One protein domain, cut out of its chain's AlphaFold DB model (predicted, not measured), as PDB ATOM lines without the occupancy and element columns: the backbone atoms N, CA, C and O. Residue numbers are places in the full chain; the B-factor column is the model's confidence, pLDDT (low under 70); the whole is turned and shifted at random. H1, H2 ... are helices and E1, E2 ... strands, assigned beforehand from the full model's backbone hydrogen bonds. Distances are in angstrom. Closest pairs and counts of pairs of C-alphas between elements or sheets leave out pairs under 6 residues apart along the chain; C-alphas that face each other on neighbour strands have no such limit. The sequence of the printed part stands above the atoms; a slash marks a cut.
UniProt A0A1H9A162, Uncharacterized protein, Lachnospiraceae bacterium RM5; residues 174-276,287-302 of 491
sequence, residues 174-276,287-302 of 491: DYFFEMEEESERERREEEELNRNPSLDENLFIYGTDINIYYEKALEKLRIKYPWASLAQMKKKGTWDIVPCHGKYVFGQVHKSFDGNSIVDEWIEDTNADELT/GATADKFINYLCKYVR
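What this domain is: This is residues 174 to 276 and 287 to 302 of the 491 residues of an uncharacterized protein of Lachnospiraceae bacterium RM5 (UniProt A0A1H9A162). From one end to the other, a long helix, H1, sticks out as an arm with its residues 175 to 188, a small and strongly twisted sheet of three strands comes next, and at the far end H2 and H4 cross steeply with the short H3 packed on H2. The sheet is a meander, each strand the antiparallel neighbour of the one before, in the order E1, E2, E3. The 119 printed residues hold four named helices and three named strands, in the order H1, H2, H3, E1, E2, E3, H4, and the class is mixed, helices and strands. The whole is loose, with a radius of gyration of the C-alphas of 17.2 A, and spans 60 by 29 by 28 A; without the arm the body spans 46 by 33 by 27 A.

How they stand to each other: Begin at H1, residues 175 to 193, which touches no helix and only grazes the sheet with its residues 190 to 193; the closest C-alphas of H1 and E1, residues 240 to 244, are those of Glu 190 and Cys 244, 7.8 A apart. Next look at H2, residues 210 to 222, which only grazes the sheet with its residues 210 to 214. With residues 214 to 218 alone H2 touches H3, residues 230 to 234, closest at the C-alphas of Leu 218 and Leu 230, 6.9 A apart. E1 and E2, residues 247 to 255, form a hairpin; look for N 242 and O 249, 3.0 A apart. E2 bends by 86 degrees at residue 250, and its pairing is staggered: residues 247 to 251 pair with E1, residues 251 to 255 with E3, residues 261 to 265. E2 and E3 are a hairpin too, with N 254 and O 262 2.8 A apart. H4, residues 290 to 300, is not on the sheet; it touches H2 at a steep tilt of 61 degrees, the same way, closest at the C-alphas of Ala 217 and Ile 294, 5.1 A apart. In H1, H2, H3 and H4 every O i to N i+4 pair is within hydrogen-bond range.

Where its parts are: Find C-alpha 175 at (-40.866, 45.410, -8.308); from there H1 runs 26.7 A to C-alpha 193. H2 measures 18.5 A, E2 19.8 A and H4 15.1 A, the last ending at C-alpha 300, (-0.724, 48.994, 1.915).

The domain as a whole: The C-alphas farthest apart are those of Asp 174 and Pro 226, 60.7 A. The link from H1 to H2 is long, with 16 residues. Residues 277 to 286 are not printed, and C-alphas 276 and 287 are 19.0 A apart across the cut. Mean pLDDT of the printed part is 82.0; it is under 70 in residues 174 to 183, 256 to 259, 268 to 276 and 287 to 288.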
ATOM      1  N   ASP A 174     -44.985  46.989  -8.238       54.81
ATOM      2  CA  ASP A 174     -44.270  46.801  -6.957       54.81
ATOM      3  C   ASP A 174     -42.843  46.180  -6.988       54.81
ATOM      4  O   ASP A 174     -42.269  45.934  -5.936       54.81
ATOM      5  N   TYR A 175     -42.210  45.987  -8.148       47.66
ATOM      6  CA  TYR A 175     -40.866  45.410  -8.308       47.66
ATOM      7  C   TYR A 175     -39.779  46.106  -7.464       47.66
ATOM      8  O   TYR A 175     -38.852  45.455  -7.000       47.66
ATOM      9  N   PHE A 176     -39.887  47.417  -7.225       46.62
ATOM     10  CA  PHE A 176     -38.947  48.136  -6.354       46.62
ATOM     11  C   PHE A 176     -39.146  47.816  -4.864       46.62
ATOM     12  O   PHE A 176     -38.163  47.606  -4.163       46.62
ATOM     13  N   PHE A 177     -40.394  47.703  -4.400       52.31
ATOM     14  CA  PHE A 177     -40.696  47.315  -3.017       52.31
ATOM     15  C   PHE A 177     -40.380  45.837  -2.754       52.31
ATOM     16  O   PHE A 177     -39.920  45.489  -1.672       52.31
ATOM     17  N   GLU A 178     -40.585  44.966  -3.748       55.69
ATOM     18  CA  GLU A 178     -40.187  43.553  -3.668       55.69
ATOM     19  C   GLU A 178     -38.660  43.399  -3.555       55.69
ATOM     20  O   GLU A 178     -38.200  42.566  -2.776       55.69
ATOM     21  N   MET A 179     -37.869  44.233  -4.248       52.78
ATOM     22  CA  MET A 179     -36.409  44.247  -4.076       52.78
ATOM     23  C   MET A 179     -35.964  44.777  -2.706       52.78
ATOM     24  O   MET A 179     -34.967  44.299  -2.171       52.78
ATOM     25  N   GLU A 180     -36.674  45.744  -2.120       57.69
ATOM     26  CA  GLU A 180     -36.374  46.217  -0.761       57.69
ATOM     27  C   GLU A 180     -36.672  45.139   0.288       57.69
ATOM     28  O   GLU A 180     -35.837  44.878   1.153       57.69
ATOM     29  N   GLU A 181     -37.813  44.449   0.185       62.12
ATOM     30  CA  GLU A 181     -38.166  43.344   1.086       62.12
ATOM     31  C   GLU A 181     -37.206  42.148   0.934       62.12
ATOM     32  O   GLU A 181     -36.818  41.520   1.924       62.12
ATOM     33  N   GLU A 182     -36.770  41.854  -0.294       67.50
ATOM     34  CA  GLU A 182     -35.737  40.854  -0.572       67.50
ATOM     35  C   GLU A 182     -34.385  41.247   0.037       67.50
ATOM     36  O   GLU A 182     -33.781  40.429   0.732       67.50
ATOM     37  N   SER A 183     -33.963  42.506  -0.111       64.94
ATOM     38  CA  SER A 183     -32.736  43.022   0.505       64.94
ATOM     39  C   SER A 183     -32.790  42.972   2.038       64.94
ATOM     40  O   SER A 183     -31.817  42.582   2.688       64.94
ATOM     41  N   GLU A 184     -33.939  43.285   2.648       73.88
ATOM     42  CA  GLU A 184     -34.116  43.149   4.095       73.88
ATOM     43  C   GLU A 184     -34.047  41.695   4.573       73.88
ATOM     44  O   GLU A 184     -33.529  41.430   5.665       73.88
ATOM     45  N   ARG A 185     -34.589  40.756   3.790       80.06
ATOM     46  CA  ARG A 185     -34.530  39.322   4.093       80.06
ATOM     47  C   ARG A 185     -33.098  38.805   3.997       80.06
ATOM     48  O   ARG A 185     -32.631  38.203   4.959       80.06
ATOM     49  N   GLU A 186     -32.399  39.099   2.900       78.69
ATOM     50  CA  GLU A 186     -30.983  38.756   2.716       78.69
ATOM     51  C   GLU A 186     -30.124  39.320   3.854       78.69
ATOM     52  O   GLU A 186     -29.280  38.615   4.407       78.69
ATOM     53  N   ARG A 187     -30.402  40.552   4.303       77.06
ATOM     54  CA  ARG A 187     -29.723  41.156   5.457       77.06
ATOM     55  C   ARG A 187     -29.939  40.368   6.749       77.06
ATOM     56  O   ARG A 187     -28.986  40.146   7.489       77.06
ATOM     57  N   ARG A 188     -31.175  39.953   7.053       83.31
ATOM     58  CA  ARG A 188     -31.461  39.169   8.272       83.31
ATOM     59  C   ARG A 188     -30.778  37.806   8.236       83.31
ATOM     60  O   ARG A 188     -30.288  37.353   9.268       83.31
ATOM     61  N   GLU A 189     -30.739  37.176   7.066       84.31
ATOM     62  CA  GLU A 189     -30.028  35.913   6.857       84.31
ATOM     63  C   GLU A 189     -28.514  36.092   7.057       84.31
ATOM     64  O   GLU A 189     -27.893  35.316   7.781       84.31
ATOM     65  N   GLU A 190     -27.929  37.159   6.511       81.75
ATOM     66  CA  GLU A 190     -26.515  37.509   6.681       81.75
ATOM     67  C   GLU A 190     -26.163  37.812   8.151       81.75
ATOM     68  O   GLU A 190     -25.165  37.316   8.678       81.75
ATOM     69  N   GLU A 191     -27.004  38.569   8.862       84.75
ATOM     70  CA  GLU A 191     -26.851  38.805  10.302       84.75
ATOM     71  C   GLU A 191     -26.902  37.500  11.103       84.75
ATOM     72  O   GLU A 191     -26.135  37.327  12.052       84.75
ATOM     73  N   GLU A 192     -27.795  36.576  10.742       86.38
ATOM     74  CA  GLU A 192     -27.916  35.279  11.403       86.38
ATOM     75  C   GLU A 192     -26.693  34.389  11.151       86.38
ATOM     76  O   GLU A 192     -26.167  33.803  12.103       86.38
ATOM     77  N   LEU A 193     -26.177  34.358   9.919       86.94
ATOM     78  CA  LEU A 193     -24.922  33.681   9.575       86.94
ATOM     79  C   LEU A 193     -23.740  34.249  10.376       86.94
ATOM     80  O   LEU A 193     -22.923  33.498  10.913       86.94
ATOM     81  N   ASN A 194     -23.681  35.571  10.529       87.00
ATOM     82  CA  ASN A 194     -22.598  36.270  11.217       87.00
ATOM     83  C   ASN A 194     -22.681  36.218  12.755       87.00
ATOM     84  O   ASN A 194     -21.756  36.680  13.424       87.00
ATOM     85  N   ARG A 195     -23.732  35.624  13.347       87.75
ATOM     86  CA  ARG A 195     -23.807  35.406  14.809       87.75
ATOM     87  C   ARG A 195     -22.789  34.388  15.311       87.75
ATOM     88  O   ARG A 195     -22.310  34.527  16.432       87.75
ATOM     89  N   ASN A 196     -22.496  33.364  14.510       87.50
ATOM     90  CA  ASN A 196     -21.546  32.299  14.846       87.50
ATOM     91  C   ASN A 196     -20.634  32.015  13.642       87.50
ATOM     92  O   ASN A 196     -20.748  30.954  13.023       87.50
ATOM     93  N   PRO A 197     -19.752  32.962  13.289       89.94
ATOM     94  CA  PRO A 197     -18.882  32.826  12.133       89.94
ATOM     95  C   PRO A 197     -17.895  31.667  12.322       89.94
ATOM     96  O   PRO A 197     -17.354  31.437  13.406       89.94
ATOM     97  N   SER A 198     -17.635  30.947  11.239       90.75
ATOM     98  CA  SER A 198     -16.595  29.924  11.186       90.75
ATOM     99  C   SER A 198     -15.193  30.551  11.147       90.75
ATOM    100  O   SER A 198     -14.979  31.606  10.547       90.75
ATOM    101  N   LEU A 199     -14.227  29.902  11.806       88.75
ATOM    102  CA  LEU A 199     -12.826  30.324  11.829       88.75
ATOM    103  C   LEU A 199     -12.001  29.446  10.884       88.75
ATOM    104  O   LEU A 199     -11.959  28.229  11.056       88.75
ATOM    105  N   ASP A 200     -11.311  30.063   9.928       88.00
ATOM    106  CA  ASP A 200     -10.290  29.380   9.130       88.00
ATOM    107  C   ASP A 200      -8.954  29.374   9.890       88.00
ATOM    108  O   ASP A 200      -8.259  30.389   9.975       88.00
ATOM    109  N   GLU A 201      -8.583  28.221  10.450       86.75
ATOM    110  CA  GLU A 201      -7.352  28.063  11.236       86.75
ATOM    111  C   GLU A 201      -6.071  28.346  10.433       86.75
ATOM    112  O   GLU A 201      -5.063  28.731  11.022       86.75
ATOM    113  N   ASN A 202      -6.091  28.207   9.100       82.19
ATOM    114  CA  ASN A 202      -4.926  28.479   8.252       82.19
ATOM    115  C   ASN A 202      -4.780  29.972   7.928       82.19
ATOM    116  O   ASN A 202      -3.665  30.477   7.768       82.19
ATOM    117  N   LEU A 203      -5.899  30.693   7.836       85.31
ATOM    118  CA  LEU A 203      -5.896  32.142   7.648       85.31
ATOM    119  C   LEU A 203      -5.592  32.868   8.968       85.31
ATOM    120  O   LEU A 203      -4.848  33.852   8.988       85.31
ATOM    121  N   PHE A 204      -6.099  32.331  10.082       90.62
ATOM    122  CA  PHE A 204      -5.997  32.922  11.414       90.62
ATOM    123  C   PHE A 204      -5.017  32.197  12.356       90.62
ATOM    124  O   PHE A 204      -5.276  32.062  13.552       90.62
ATOM    125  N   ILE A 205      -3.855  31.755  11.846       90.75
ATOM    126  CA  ILE A 205      -2.841  31.009  12.632       90.75
ATOM    127  C   ILE A 205      -2.315  31.754  13.871       90.75
ATOM    128  O   ILE A 205      -1.751  31.135  14.772       90.75
ATOM    129  N   TYR A 206      -2.458  33.080  13.912       90.00
ATOM    130  CA  TYR A 206      -2.026  33.916  15.030       90.00
ATOM    131  C   TYR A 206      -3.190  34.320  15.952       90.00
ATOM    132  O   TYR A 206      -2.993  35.121  16.861       90.00
ATOM    133  N   GLY A 207      -4.378  33.741  15.752       89.25
ATOM    134  CA  GLY A 207      -5.600  34.054  16.486       89.25
ATOM    135  C   GLY A 207      -6.442  35.141  15.815       89.25
ATOM    136  O   GLY A 207      -6.183  35.556  14.688       89.25
ATOM    137  N   THR A 208      -7.472  35.599  16.527       88.88
ATOM    138  CA  THR A 208      -8.448  36.594  16.045       88.88
ATOM    139  C   THR A 208      -8.169  38.019  16.535       88.88
ATOM    140  O   THR A 208      -9.001  38.903  16.354       88.88
ATOM    141  N   ASP A 209      -7.003  38.271  17.137       92.56
ATOM    142  CA  ASP A 209      -6.559  39.630  17.458       92.56
ATOM    143  C   ASP A 209      -5.783  40.220  16.275       92.56
ATOM    144  O   ASP A 209      -4.625  39.870  16.022       92.56
ATOM    145  N   ILE A 210      -6.418  41.151  15.558       93.56
ATOM    146  CA  ILE A 210      -5.820  41.824  14.403       93.56
ATOM    147  C   ILE A 210      -4.502  42.537  14.747       93.56
ATOM    148  O   ILE A 210      -3.626  42.677  13.889       93.56
ATOM    149  N   ASN A 211      -4.303  42.962  16.001       94.06
ATOM    150  CA  ASN A 211      -3.084  43.668  16.390       94.06
ATOM    151  C   ASN A 211      -1.842  42.791  16.245       94.06
ATOM    152  O   ASN A 211      -0.796  43.313  15.871       94.06
ATOM    153  N   ILE A 212      -1.958  41.472  16.421       94.81
ATOM    154  CA  ILE A 212      -0.835  40.544  16.237       94.81
ATOM    155  C   ILE A 212      -0.343  40.568  14.779       94.81
ATOM    156  O   ILE A 212       0.858  40.500  14.509       94.81
ATOM    157  N   TYR A 213      -1.259  40.719  13.821       95.31
ATOM    158  CA  TYR A 213      -0.931  40.823  12.396       95.31
ATOM    159  C   TYR A 213      -0.256  42.157  12.075       95.31
ATOM    160  O   TYR A 213       0.755  42.179  11.367       95.31
ATOM    161  N   TYR A 214      -0.761  43.254  12.645       95.06
ATOM    162  CA  TYR A 214      -0.120  44.564  12.547       95.06
ATOM    163  C   TYR A 214       1.283  44.571  13.167       95.06
ATOM    164  O   TYR A 214       2.205  45.100  12.556       95.06
ATOM    165  N   GLU A 215       1.479  43.958  14.333       95.25
ATOM    166  CA  GLU A 215       2.784  43.858  14.998       95.25
ATOM    167  C   GLU A 215       3.795  43.075  14.154       95.25
ATOM    168  O   GLU A 215       4.916  43.537  13.945       95.25
ATOM    169  N   LYS A 216       3.393  41.940  13.573       95.38
ATOM    170  CA  LYS A 216       4.255  41.161  12.668       95.38
ATOM    171  C   LYS A 216       4.603  41.913  11.385       95.38
ATOM    172  O   LYS A 216       5.736  41.846  10.906       95.38
ATOM    173  N   ALA A 217       3.644  42.635  10.810       95.25
ATOM    174  CA  ALA A 217       3.899  43.495   9.657       95.25
ATOM    175  C   ALA A 217       4.836  44.660  10.028       95.25
ATOM    176  O   ALA A 217       5.761  44.978   9.277       95.25
ATOM    177  N   LEU A 218       4.675  45.235  11.223       95.25
ATOM    178  CA  LEU A 218       5.545  46.279  11.752       95.25
ATOM    179  C   LEU A 218       6.986  45.795  11.937       95.25
ATOM    180  O   LEU A 218       7.918  46.502  11.552       95.25
ATOM    181  N   GLU A 219       7.187  44.598  12.491       95.94
ATOM    182  CA  GLU A 219       8.509  43.973  12.619       95.94
ATOM    183  C   GLU A 219       9.208  43.862  11.258       95.94
ATOM    184  O   GLU A 219      10.369  44.260  11.130       95.94
ATOM    185  N   LYS A 220       8.490  43.407  10.219       95.06
ATOM    186  CA  LYS A 220       9.016  43.341   8.846       95.06
ATOM    187  C   LYS A 220       9.351  44.726   8.288       95.06
ATOM    188  O   LYS A 220      10.421  44.906   7.707       95.06
ATOM    189  N   LEU A 221       8.465  45.710   8.458       94.25
ATOM    190  CA  LEU A 221       8.682  47.072   7.959       94.25
ATOM    191  C   LEU A 221       9.876  47.751   8.632       94.25
ATOM    192  O   LEU A 221      10.655  48.413   7.946       94.25
ATOM    193  N   ARG A 222      10.069  47.549   9.940       95.75
ATOM    194  CA  ARG A 222      11.153  48.170  10.719       95.75
ATOM    195  C   ARG A 222      12.555  47.781  10.272       95.75
ATOM    196  O   ARG A 222      13.487  48.543  10.516       95.75
ATOM    197  N   ILE A 223      12.706  46.655   9.572       94.06
ATOM    198  CA  ILE A 223      13.978  46.264   8.948       94.06
ATOM    199  C   ILE A 223      14.425  47.321   7.925       94.06
ATOM    200  O   ILE A 223      15.611  47.633   7.842       94.06
ATOM    201  N   LYS A 224      13.481  47.884   7.158       93.88
ATOM    202  CA  LYS A 224      13.752  48.904   6.134       93.88
ATOM    203  C   LYS A 224      13.474  50.331   6.621       93.88
ATOM    204  O   LYS A 224      14.186  51.249   6.230       93.88
ATOM    205  N   TYR A 225      12.471  50.509   7.477       94.94
ATOM    206  CA  TYR A 225      12.020  51.803   7.992       94.94
ATOM    207  C   TYR A 225      12.013  51.787   9.527       94.94
ATOM    208  O   TYR A 225      10.973  51.534  10.139       94.94
ATOM    209  N   PRO A 226      13.153  52.057  10.190       94.44
ATOM    210  CA  PRO A 226      13.264  51.964  11.650       94.44
ATOM    211  C   PRO A 226      12.275  52.846  12.430       94.44
ATOM    212  O   PRO A 226      11.998  52.575  13.596       94.44
ATOM    213  N   TRP A 227      11.739  53.892  11.795       92.31
ATOM    214  CA  TRP A 227      10.752  54.814  12.366       92.31
ATOM    215  C   TRP A 227       9.294  54.354  12.227       92.31
ATOM    216  O   TRP A 227       8.409  55.068  12.691       92.31
ATOM    217  N   ALA A 228       9.028  53.200  11.606       94.00
ATOM    218  CA  ALA A 228       7.671  52.687  11.461       94.00
ATOM    219  C   ALA A 228       6.985  52.493  12.832       94.00
ATOM    220  O   ALA A 228       7.587  51.966  13.787       94.00
ATOM    221  N   SER A 229       5.708  52.868  12.914       92.12
ATOM    222  CA  SER A 229       4.859  52.757  14.108       92.12
ATOM    223  C   SER A 229       3.522  52.065  13.796       92.12
ATOM    224  O   SER A 229       3.077  52.034  12.649       92.12
ATOM    225  N   LEU A 230       2.838  51.545  14.823       90.50
ATOM    226  CA  LEU A 230       1.475  51.011  14.663       90.50
ATOM    227  C   LEU A 230       0.463  52.094  14.259       90.50
ATOM    228  O   LEU A 230      -0.468  51.801  13.514       90.50
ATOM    229  N   ALA A 231       0.640  53.331  14.733       88.25
ATOM    230  CA  ALA A 231      -0.233  54.449  14.383       88.25
ATOM    231  C   ALA A 231      -0.164  54.760  12.881       88.25
ATOM    232  O   ALA A 231      -1.202  54.834  12.224       88.25
ATOM    233  N   GLN A 232       1.041  54.812  12.303       88.31
ATOM    234  CA  GLN A 232       1.229  54.955  10.855       88.31
ATOM    235  C   GLN A 232       0.559  53.818  10.080       88.31
ATOM    236  O   GLN A 232      -0.100  54.064   9.075       88.31
ATOM    237  N   MET A 233       0.662  52.579  10.573       88.69
ATOM    238  CA  MET A 233       0.053  51.428   9.903       88.69
ATOM    239  C   MET A 233      -1.481  51.465   9.857       88.69
ATOM    240  O   MET A 233      -2.080  50.807   9.009       88.69
ATOM    241  N   LYS A 234      -2.126  52.210  10.757       88.69
ATOM    242  CA  LYS A 234      -3.592  52.305  10.851       88.69
ATOM    243  C   LYS A 234      -4.157  53.604  10.267       88.69
ATOM    244  O   LYS A 234      -5.370  53.788  10.260       88.69
ATOM    245  N   LYS A 235      -3.296  54.488   9.750       83.38
ATOM    246  CA  LYS A 235      -3.646  55.858   9.341       83.38
ATOM    247  C   LYS A 235      -4.603  55.931   8.144       83.38
ATOM    248  O   LYS A 235      -5.541  56.721   8.171       83.38
ATOM    249  N   LYS A 236      -4.380  55.116   7.107       81.12
ATOM    250  CA  LYS A 236      -5.158  55.126   5.849       81.12
ATOM    251  C   LYS A 236      -6.535  54.465   5.969       81.12
ATOM    252  O   LYS A 236      -7.453  54.793   5.224       81.12
ATOM    253  N   GLY A 237      -6.662  53.537   6.909       83.31
ATOM    254  CA  GLY A 237      -7.838  52.707   7.120       83.31
ATOM    255  C   GLY A 237      -7.456  51.513   7.983       83.31
ATOM    256  O   GLY A 237      -6.404  50.899   7.779       83.31
ATOM    257  N   THR A 238      -8.281  51.206   8.980       88.38
ATOM    258  CA  THR A 238      -8.020  50.077   9.876       88.38
ATOM    259  C   THR A 238      -8.666  48.827   9.300       88.38
ATOM    260  O   THR A 238      -9.870  48.802   9.059       88.38
ATOM    261  N   TRP A 239      -7.844  47.812   9.062       93.25
ATOM    262  CA  TRP A 239      -8.307  46.452   8.832       93.25
ATOM    263  C   TRP A 239      -8.612  45.807  10.178       93.25
ATOM    264  O   TRP A 239      -7.910  46.078  11.155       93.25
ATOM    265  N   ASP A 240      -9.627  44.957  10.218       93.94
ATOM    266  CA  ASP A 240     -10.019  44.195  11.401       93.94
ATOM    267  C   ASP A 240     -10.340  42.739  11.029       93.94
ATOM    268  O   ASP A 240     -10.395  42.391   9.849       93.94
ATOM    269  N   ILE A 241     -10.528  41.883  12.033       93.81
ATOM    270  CA  ILE A 241     -11.039  40.520  11.865       93.81
ATOM    271  C   ILE A 241     -12.527  40.540  12.206       93.81
ATOM    272  O   ILE A 241     -12.913  40.590  13.374       93.81
ATOM    273  N   VAL A 242     -13.369  40.515  11.177       93.19
ATOM    274  CA  VAL A 242     -14.821  40.718  11.294       93.19
ATOM    275  C   VAL A 242     -15.593  39.562  10.659       93.19
ATOM    276  O   VAL A 242     -15.070  38.900   9.760       93.19
ATOM    277  N   PRO A 243     -16.815  39.266  11.129       90.81
ATOM    278  CA  PRO A 243     -17.674  38.289  10.477       90.81
ATOM    279  C   PRO A 243     -18.215  38.834   9.147       90.81
ATOM    280  O   PRO A 243     -18.676  39.972   9.085       90.81
ATOM    281  N   CYS A 244     -18.161  38.015   8.099       88.38
ATOM    282  CA  CYS A 244     -18.754  38.271   6.790       88.38
ATOM    283  C   CYS A 244     -19.125  36.930   6.143       88.38
ATOM    284  O   CYS A 244     -18.313  36.003   6.133       88.38
ATOM    285  N   HIS A 245     -20.342  36.796   5.630       88.12
ATOM    286  CA  HIS A 245     -20.885  35.586   5.014       88.12
ATOM    287  C   HIS A 245     -20.707  34.318   5.873       88.12
ATOM    288  O   HIS A 245     -20.389  33.239   5.367       88.12
ATOM    289  N   GLY A 246     -20.861  34.441   7.198       87.81
ATOM    290  CA  GLY A 246     -20.737  33.324   8.141       87.81
ATOM    291  C   GLY A 246     -19.306  32.827   8.387       87.81
ATOM    292  O   GLY A 246     -19.111  31.739   8.941       87.81
ATOM    293  N   LYS A 247     -18.282  33.599   8.010       91.06
ATOM    294  CA  LYS A 247     -16.861  33.326   8.292       91.06
ATOM    295  C   LYS A 247     -16.173  34.564   8.861       91.06
ATOM    296  O   LYS A 247     -16.594  35.687   8.605       91.06
ATOM    297  N   TYR A 248     -15.106  34.372   9.630       92.31
ATOM    298  CA  TYR A 248     -14.193  35.471   9.939       92.31
ATOM    299  C   TYR A 248     -13.356  35.818   8.708       92.31
ATOM    300  O   TYR A 248     -12.843  34.929   8.029       92.31
ATOM    301  N   VAL A 249     -13.198  37.113   8.446       92.06
ATOM    302  CA  VAL A 249     -12.390  37.643   7.342       92.06
ATOM    303  C   VAL A 249     -11.539  38.811   7.826       92.06
ATOM    304  O   VAL A 249     -11.887  39.472   8.805       92.06
ATOM    305  N   PHE A 250     -10.439  39.097   7.129       93.19
ATOM    306  CA  PHE A 250      -9.803  40.408   7.240       93.19
ATOM    307  C   PHE A 250     -10.652  41.409   6.455       93.19
ATOM    308  O   PHE A 250     -10.788  41.254   5.245       93.19
ATOM    309  N   GLY A 251     -11.235  42.405   7.118       91.81
ATOM    310  CA  GLY A 251     -12.172  43.336   6.488       91.81
ATOM    311  C   GLY A 251     -12.000  44.780   6.943       91.81
ATOM    312  O   GLY A 251     -11.568  45.036   8.070       91.81
ATOM    313  N   GLN A 252     -12.352  45.727   6.074       91.81
ATOM    314  CA  GLN A 252     -12.592  47.118   6.465       91.81
ATOM    315  C   GLN A 252     -14.091  47.327   6.675       91.81
ATOM    316  O   GLN A 252     -14.901  46.930   5.842       91.81
ATOM    317  N   VAL A 253     -14.461  47.923   7.810       89.00
ATOM    318  CA  VAL A 253     -15.866  48.178   8.143       89.00
ATOM    319  C   VAL A 253     -16.214  49.620   7.800       89.00
ATOM    320  O   VAL A 253     -15.689  50.565   8.391       89.00
ATOM    321  N   HIS A 254     -17.142  49.778   6.869       84.62
ATOM    322  CA  HIS A 254     -17.708  51.050   6.444       84.62
ATOM    323  C   HIS A 254     -19.155  51.165   6.914       84.62
ATOM    324  O   HIS A 254     -19.786  50.173   7.272       84.62
ATOM    325  N   LYS A 255     -19.694  52.386   6.921       79.31
ATOM    326  CA  LYS A 255     -21.126  52.612   7.133       79.31
ATOM    327  C   LYS A 255     -21.776  53.035   5.827       79.31
ATOM    328  O   LYS A 255     -21.281  53.957   5.178       79.31
ATOM    329  N   SER A 256     -22.877  52.395   5.465       69.56
ATOM    330  CA  SER A 256     -23.781  52.868   4.417       69.56
ATOM    331  C   SER A 256     -24.519  54.137   4.857       69.56
ATOM    332  O   SER A 256     -24.466  54.556   6.017       69.56
ATOM    333  N   PHE A 257     -25.218  54.766   3.911       56.72
ATOM    334  CA  PHE A 257     -25.976  56.002   4.135       56.72
ATOM    335  C   PHE A 257     -27.072  55.863   5.205       56.72
ATOM    336  O   PHE A 257     -27.320  56.798   5.961       56.72
ATOM    337  N   ASP A 258     -27.684  54.686   5.306       60.94
ATOM    338  CA  ASP A 258     -28.693  54.329   6.310       60.94
ATOM    339  C   ASP A 258     -28.086  53.863   7.653       60.94
ATOM    340  O   ASP A 258     -28.813  53.524   8.584       60.94
ATOM    341  N   GLY A 259     -26.754  53.888   7.787       67.31
ATOM    342  CA  GLY A 259     -26.032  53.583   9.022       67.31
ATOM    343  C   GLY A 259     -25.639  52.115   9.217       67.31
ATOM    344  O   GLY A 259     -25.034  51.808  10.249       67.31
ATOM    345  N   ASN A 260     -25.929  51.237   8.251       72.50
ATOM    346  CA  ASN A 260     -25.589  49.812   8.304       72.50
ATOM    347  C   ASN A 260     -24.095  49.554   8.040       72.50
ATOM    348  O   ASN A 260     -23.425  50.320   7.350       72.50
ATOM    349  N   SER A 261     -23.558  48.471   8.606       79.31
ATOM    350  CA  SER A 261     -22.151  48.093   8.429       79.31
ATOM    351  C   SER A 261     -21.945  47.353   7.106       79.31
ATOM    352  O   SER A 261     -22.562  46.317   6.882       79.31
ATOM    353  N   ILE A 262     -21.039  47.849   6.266       82.56
ATOM    354  CA  ILE A 262     -20.550  47.179   5.055       82.56
ATOM    355  C   ILE A 262     -19.134  46.680   5.339       82.56
ATOM    356  O   ILE A 262     -18.315  47.435   5.862       82.56
ATOM    357  N   VAL A 263     -18.850  45.420   5.006       87.62
ATOM    358  CA  VAL A 263     -17.523  44.817   5.171       87.62
ATOM    359  C   VAL A 263     -16.869  44.638   3.806       87.62
ATOM    360  O   VAL A 263     -17.308  43.805   3.018       87.62
ATOM    361  N   ASP A 264     -15.780  45.362   3.565       87.81
ATOM    362  CA  ASP A 264     -14.917  45.142   2.405       87.81
ATOM    363  C   ASP A 264     -13.865  44.081   2.761       87.81
ATOM    364  O   ASP A 264     -12.885  44.361   3.457       87.81
ATOM    365  N   GLU A 265     -14.100  42.836   2.331       89.88
ATOM    366  CA  GLU A 265     -13.200  41.697   2.566       89.88
ATOM    367  C   GLU A 265     -11.885  41.850   1.783       89.88
ATOM    368  O   GLU A 265     -11.864  42.147   0.586       89.88
ATOM    369  N   TRP A 266     -10.761  41.576   2.445       88.56
ATOM    370  CA  TRP A 266      -9.477  41.431   1.779       88.56
ATOM    371  C   TRP A 266      -9.445  40.129   0.976       88.56
ATOM    372  O   TRP A 266      -9.474  39.034   1.539       88.56
ATOM    373  N   ILE A 267      -9.301  40.255  -0.342       81.31
ATOM    374  CA  ILE A 267      -9.135  39.125  -1.258       81.31
ATOM    375  C   ILE A 267      -7.772  39.250  -1.938       81.31
ATOM    376  O   ILE A 267      -7.427  40.316  -2.454       81.31
ATOM    377  N   GLU A 268      -7.013  38.154  -1.972       69.06
ATOM    378  CA  GLU A 268      -5.621  38.104  -2.445       69.06
ATOM    379  C   GLU A 268      -5.396  38.752  -3.832       69.06
ATOM    380  O   GLU A 268      -4.372  39.404  -4.038       69.06
ATOM    381  N   ASP A 269      -6.372  38.667  -4.743       57.66
ATOM    382  CA  ASP A 269      -6.282  39.190  -6.118       57.66
ATOM    383  C   ASP A 269      -6.677  40.673  -6.287       57.66
ATOM    384  O   ASP A 269      -6.423  41.264  -7.335       57.66
ATOM    385  N   THR A 270      -7.265  41.328  -5.281       49.94
ATOM    386  CA  THR A 270      -7.842  42.682  -5.461       49.94
ATOM    387  C   THR A 270      -6.842  43.842  -5.366       49.94
ATOM    388  O   THR A 270      -7.232  44.994  -5.506       49.94
ATOM    389  N   ASN A 271      -5.541  43.582  -5.177       47.47
ATOM    390  CA  ASN A 271      -4.510  44.636  -5.093       47.47
ATOM    391  C   ASN A 271      -3.229  44.329  -5.898       47.47
ATOM    392  O   ASN A 271      -2.140  44.852  -5.608       47.47
ATOM    393  N   ALA A 272      -3.361  43.470  -6.910       43.78
ATOM    394  CA  ALA A 272      -2.301  43.088  -7.835       43.78
ATOM    395  C   ALA A 272      -2.262  43.973  -9.093       43.78
ATOM    396  O   ALA A 272      -1.969  43.472 -10.172       43.78
ATOM    397  N   ASP A 273      -2.495  45.281  -8.961       42.84
ATOM    398  CA  ASP A 273      -1.967  46.214  -9.950       42.84
ATOM    399  C   ASP A 273      -0.586  46.712  -9.494       42.84
ATOM    400  O   ASP A 273      -0.375  47.224  -8.390       42.84
ATOM    401  N   GLU A 274       0.352  46.456 -10.401       44.66
ATOM    402  CA  GLU A 274       1.738  46.905 -10.508       44.66
ATOM    403  C   GLU A 274       2.829  46.244  -9.635       44.66
ATOM    404  O   GLU A 274       2.804  46.212  -8.401       44.66
ATOM    405  N   LEU A 275       3.858  45.811 -10.382       40.12
ATOM    406  CA  LEU A 275       5.168  45.245 -10.034       40.12
ATOM    407  C   LEU A 275       5.236  43.751  -9.683       40.12
ATOM    408  O   LEU A 275       5.429  43.368  -8.532       40.12
ATOM    409  N   THR A 276       5.301  42.920 -10.725       38.25
ATOM    410  CA  THR A 276       6.266  41.811 -10.737       38.25
ATOM    411  C   THR A 276       7.352  42.125 -11.757       38.25
ATOM    412  O   THR A 276       7.117  42.025 -12.962       38.25
ATOM    413  N   GLY A 287      -3.974  29.207  -1.293       58.28
ATOM    414  CA  GLY A 287      -5.070  30.094  -0.883       58.28
ATOM    415  C   GLY A 287      -4.574  31.308  -0.086       58.28
ATOM    416  O   GLY A 287      -3.370  31.467   0.139       58.28
ATOM    417  N   ALA A 288      -5.505  32.154   0.363       67.00
ATOM    418  CA  ALA A 288      -5.198  33.256   1.270       67.00
ATOM    419  C   ALA A 288      -4.526  32.718   2.550       67.00
ATOM    420  O   ALA A 288      -4.975  31.729   3.125       67.00
ATOM    421  N   THR A 289      -3.445  33.358   2.999       83.44
ATOM    422  CA  THR A 289      -2.729  32.978   4.230       83.44
ATOM    423  C   THR A 289      -2.448  34.196   5.101       83.44
ATOM    424  O   THR A 289      -2.355  35.324   4.607       83.44
ATOM    425  N   ALA A 290      -2.231  33.962   6.399       88.12
ATOM    426  CA  ALA A 290      -1.795  34.993   7.342       88.12
ATOM    427  C   ALA A 290      -0.558  35.770   6.855       88.12
ATOM    428  O   ALA A 290      -0.505  36.994   6.958       88.12
ATOM    429  N   ASP A 291       0.435  35.074   6.293       88.88
ATOM    430  CA  ASP A 291       1.674  35.701   5.823       88.88
ATOM    431  C   ASP A 291       1.456  36.575   4.583       88.88
ATOM    432  O   ASP A 291       2.086  37.633   4.461       88.88
ATOM    433  N   LYS A 292       0.545  36.174   3.687       90.00
ATOM    434  CA  LYS A 292       0.134  36.993   2.540       90.00
ATOM    435  C   LYS A 292      -0.571  38.267   3.005       90.00
ATOM    436  O   LYS A 292      -0.228  39.342   2.515       90.00
ATOM    437  N   PHE A 293      -1.452  38.177   4.003       91.75
ATOM    438  CA  PHE A 293      -2.095  39.355   4.591       91.75
ATOM    439  C   PHE A 293      -1.084  40.291   5.274       91.75
ATOM    440  O   PHE A 293      -1.097  41.499   5.051       91.75
ATOM    441  N   ILE A 294      -0.127  39.747   6.033       93.19
ATOM    442  CA  ILE A 294       0.963  40.529   6.643       93.19
ATOM    443  C   ILE A 294       1.778  41.271   5.572       93.19
ATOM    444  O   ILE A 294       2.095  42.450   5.730       93.19
ATOM    445  N   ASN A 295       2.120  40.606   4.466       92.06
ATOM    446  CA  ASN A 295       2.841  41.242   3.361       92.06
ATOM    447  C   ASN A 295       1.986  42.307   2.655       92.06
ATOM    448  O   ASN A 295       2.518  43.347   2.254       92.06
ATOM    449  N   TYR A 296       0.677  42.073   2.536       92.19
ATOM    450  CA  TYR A 296      -0.273  43.066   2.051       92.19
ATOM    451  C   TYR A 296      -0.282  44.310   2.945       92.19
ATOM    452  O   TYR A 296      -0.091  45.403   2.419       92.19
ATOM    453  N   LEU A 297      -0.385  44.166   4.272       93.50
ATOM    454  CA  LEU A 297      -0.311  45.294   5.209       93.50
ATOM    455  C   LEU A 297       0.978  46.102   5.008       93.50
ATOM    456  O   LEU A 297       0.927  47.327   4.924       93.50
ATOM    457  N   CYS A 298       2.125  45.434   4.829       92.81
ATOM    458  CA  CYS A 298       3.393  46.099   4.516       92.81
ATOM    459  C   CYS A 298       3.363  46.894   3.196       92.81
ATOM    460  O   CYS A 298       4.019  47.931   3.099       92.81
ATOM    461  N   LYS A 299       2.661  46.411   2.158       91.62
ATOM    462  CA  LYS A 299       2.484  47.130   0.881       91.62
ATOM    463  C   LYS A 299       1.508  48.298   1.051       91.62
ATOM    464  O   LYS A 299       1.811  49.396   0.599       91.62
ATOM    465  N   TYR A 300       0.388  48.060   1.731       90.56
ATOM    466  CA  TYR A 300      -0.724  48.994   1.915       90.56
ATOM    467  C   TYR A 300      -0.295  50.309   2.579       90.56
ATOM    468  O   TYR A 300      -0.728  51.375   2.149       90.56
ATOM    469  N   VAL A 301       0.599  50.229   3.571       91.12
ATOM    470  CA  VAL A 301       1.037  51.369   4.404       91.12
ATOM    471  C   VAL A 301       2.404  51.933   4.007       91.12
ATOM    472  O   VAL A 301       2.926  52.828   4.670       91.12
ATOM    473  N   ARG A 302       3.041  51.383   2.961       90.44
ATOM    474  CA  ARG A 302       4.442  51.683   2.620       90.44
ATOM    475  C   ARG A 302       4.680  53.173   2.404       90.44
ATOM    476  O   ARG A 302       5.626  53.717   2.962       90.44
TER     477      ARG A 302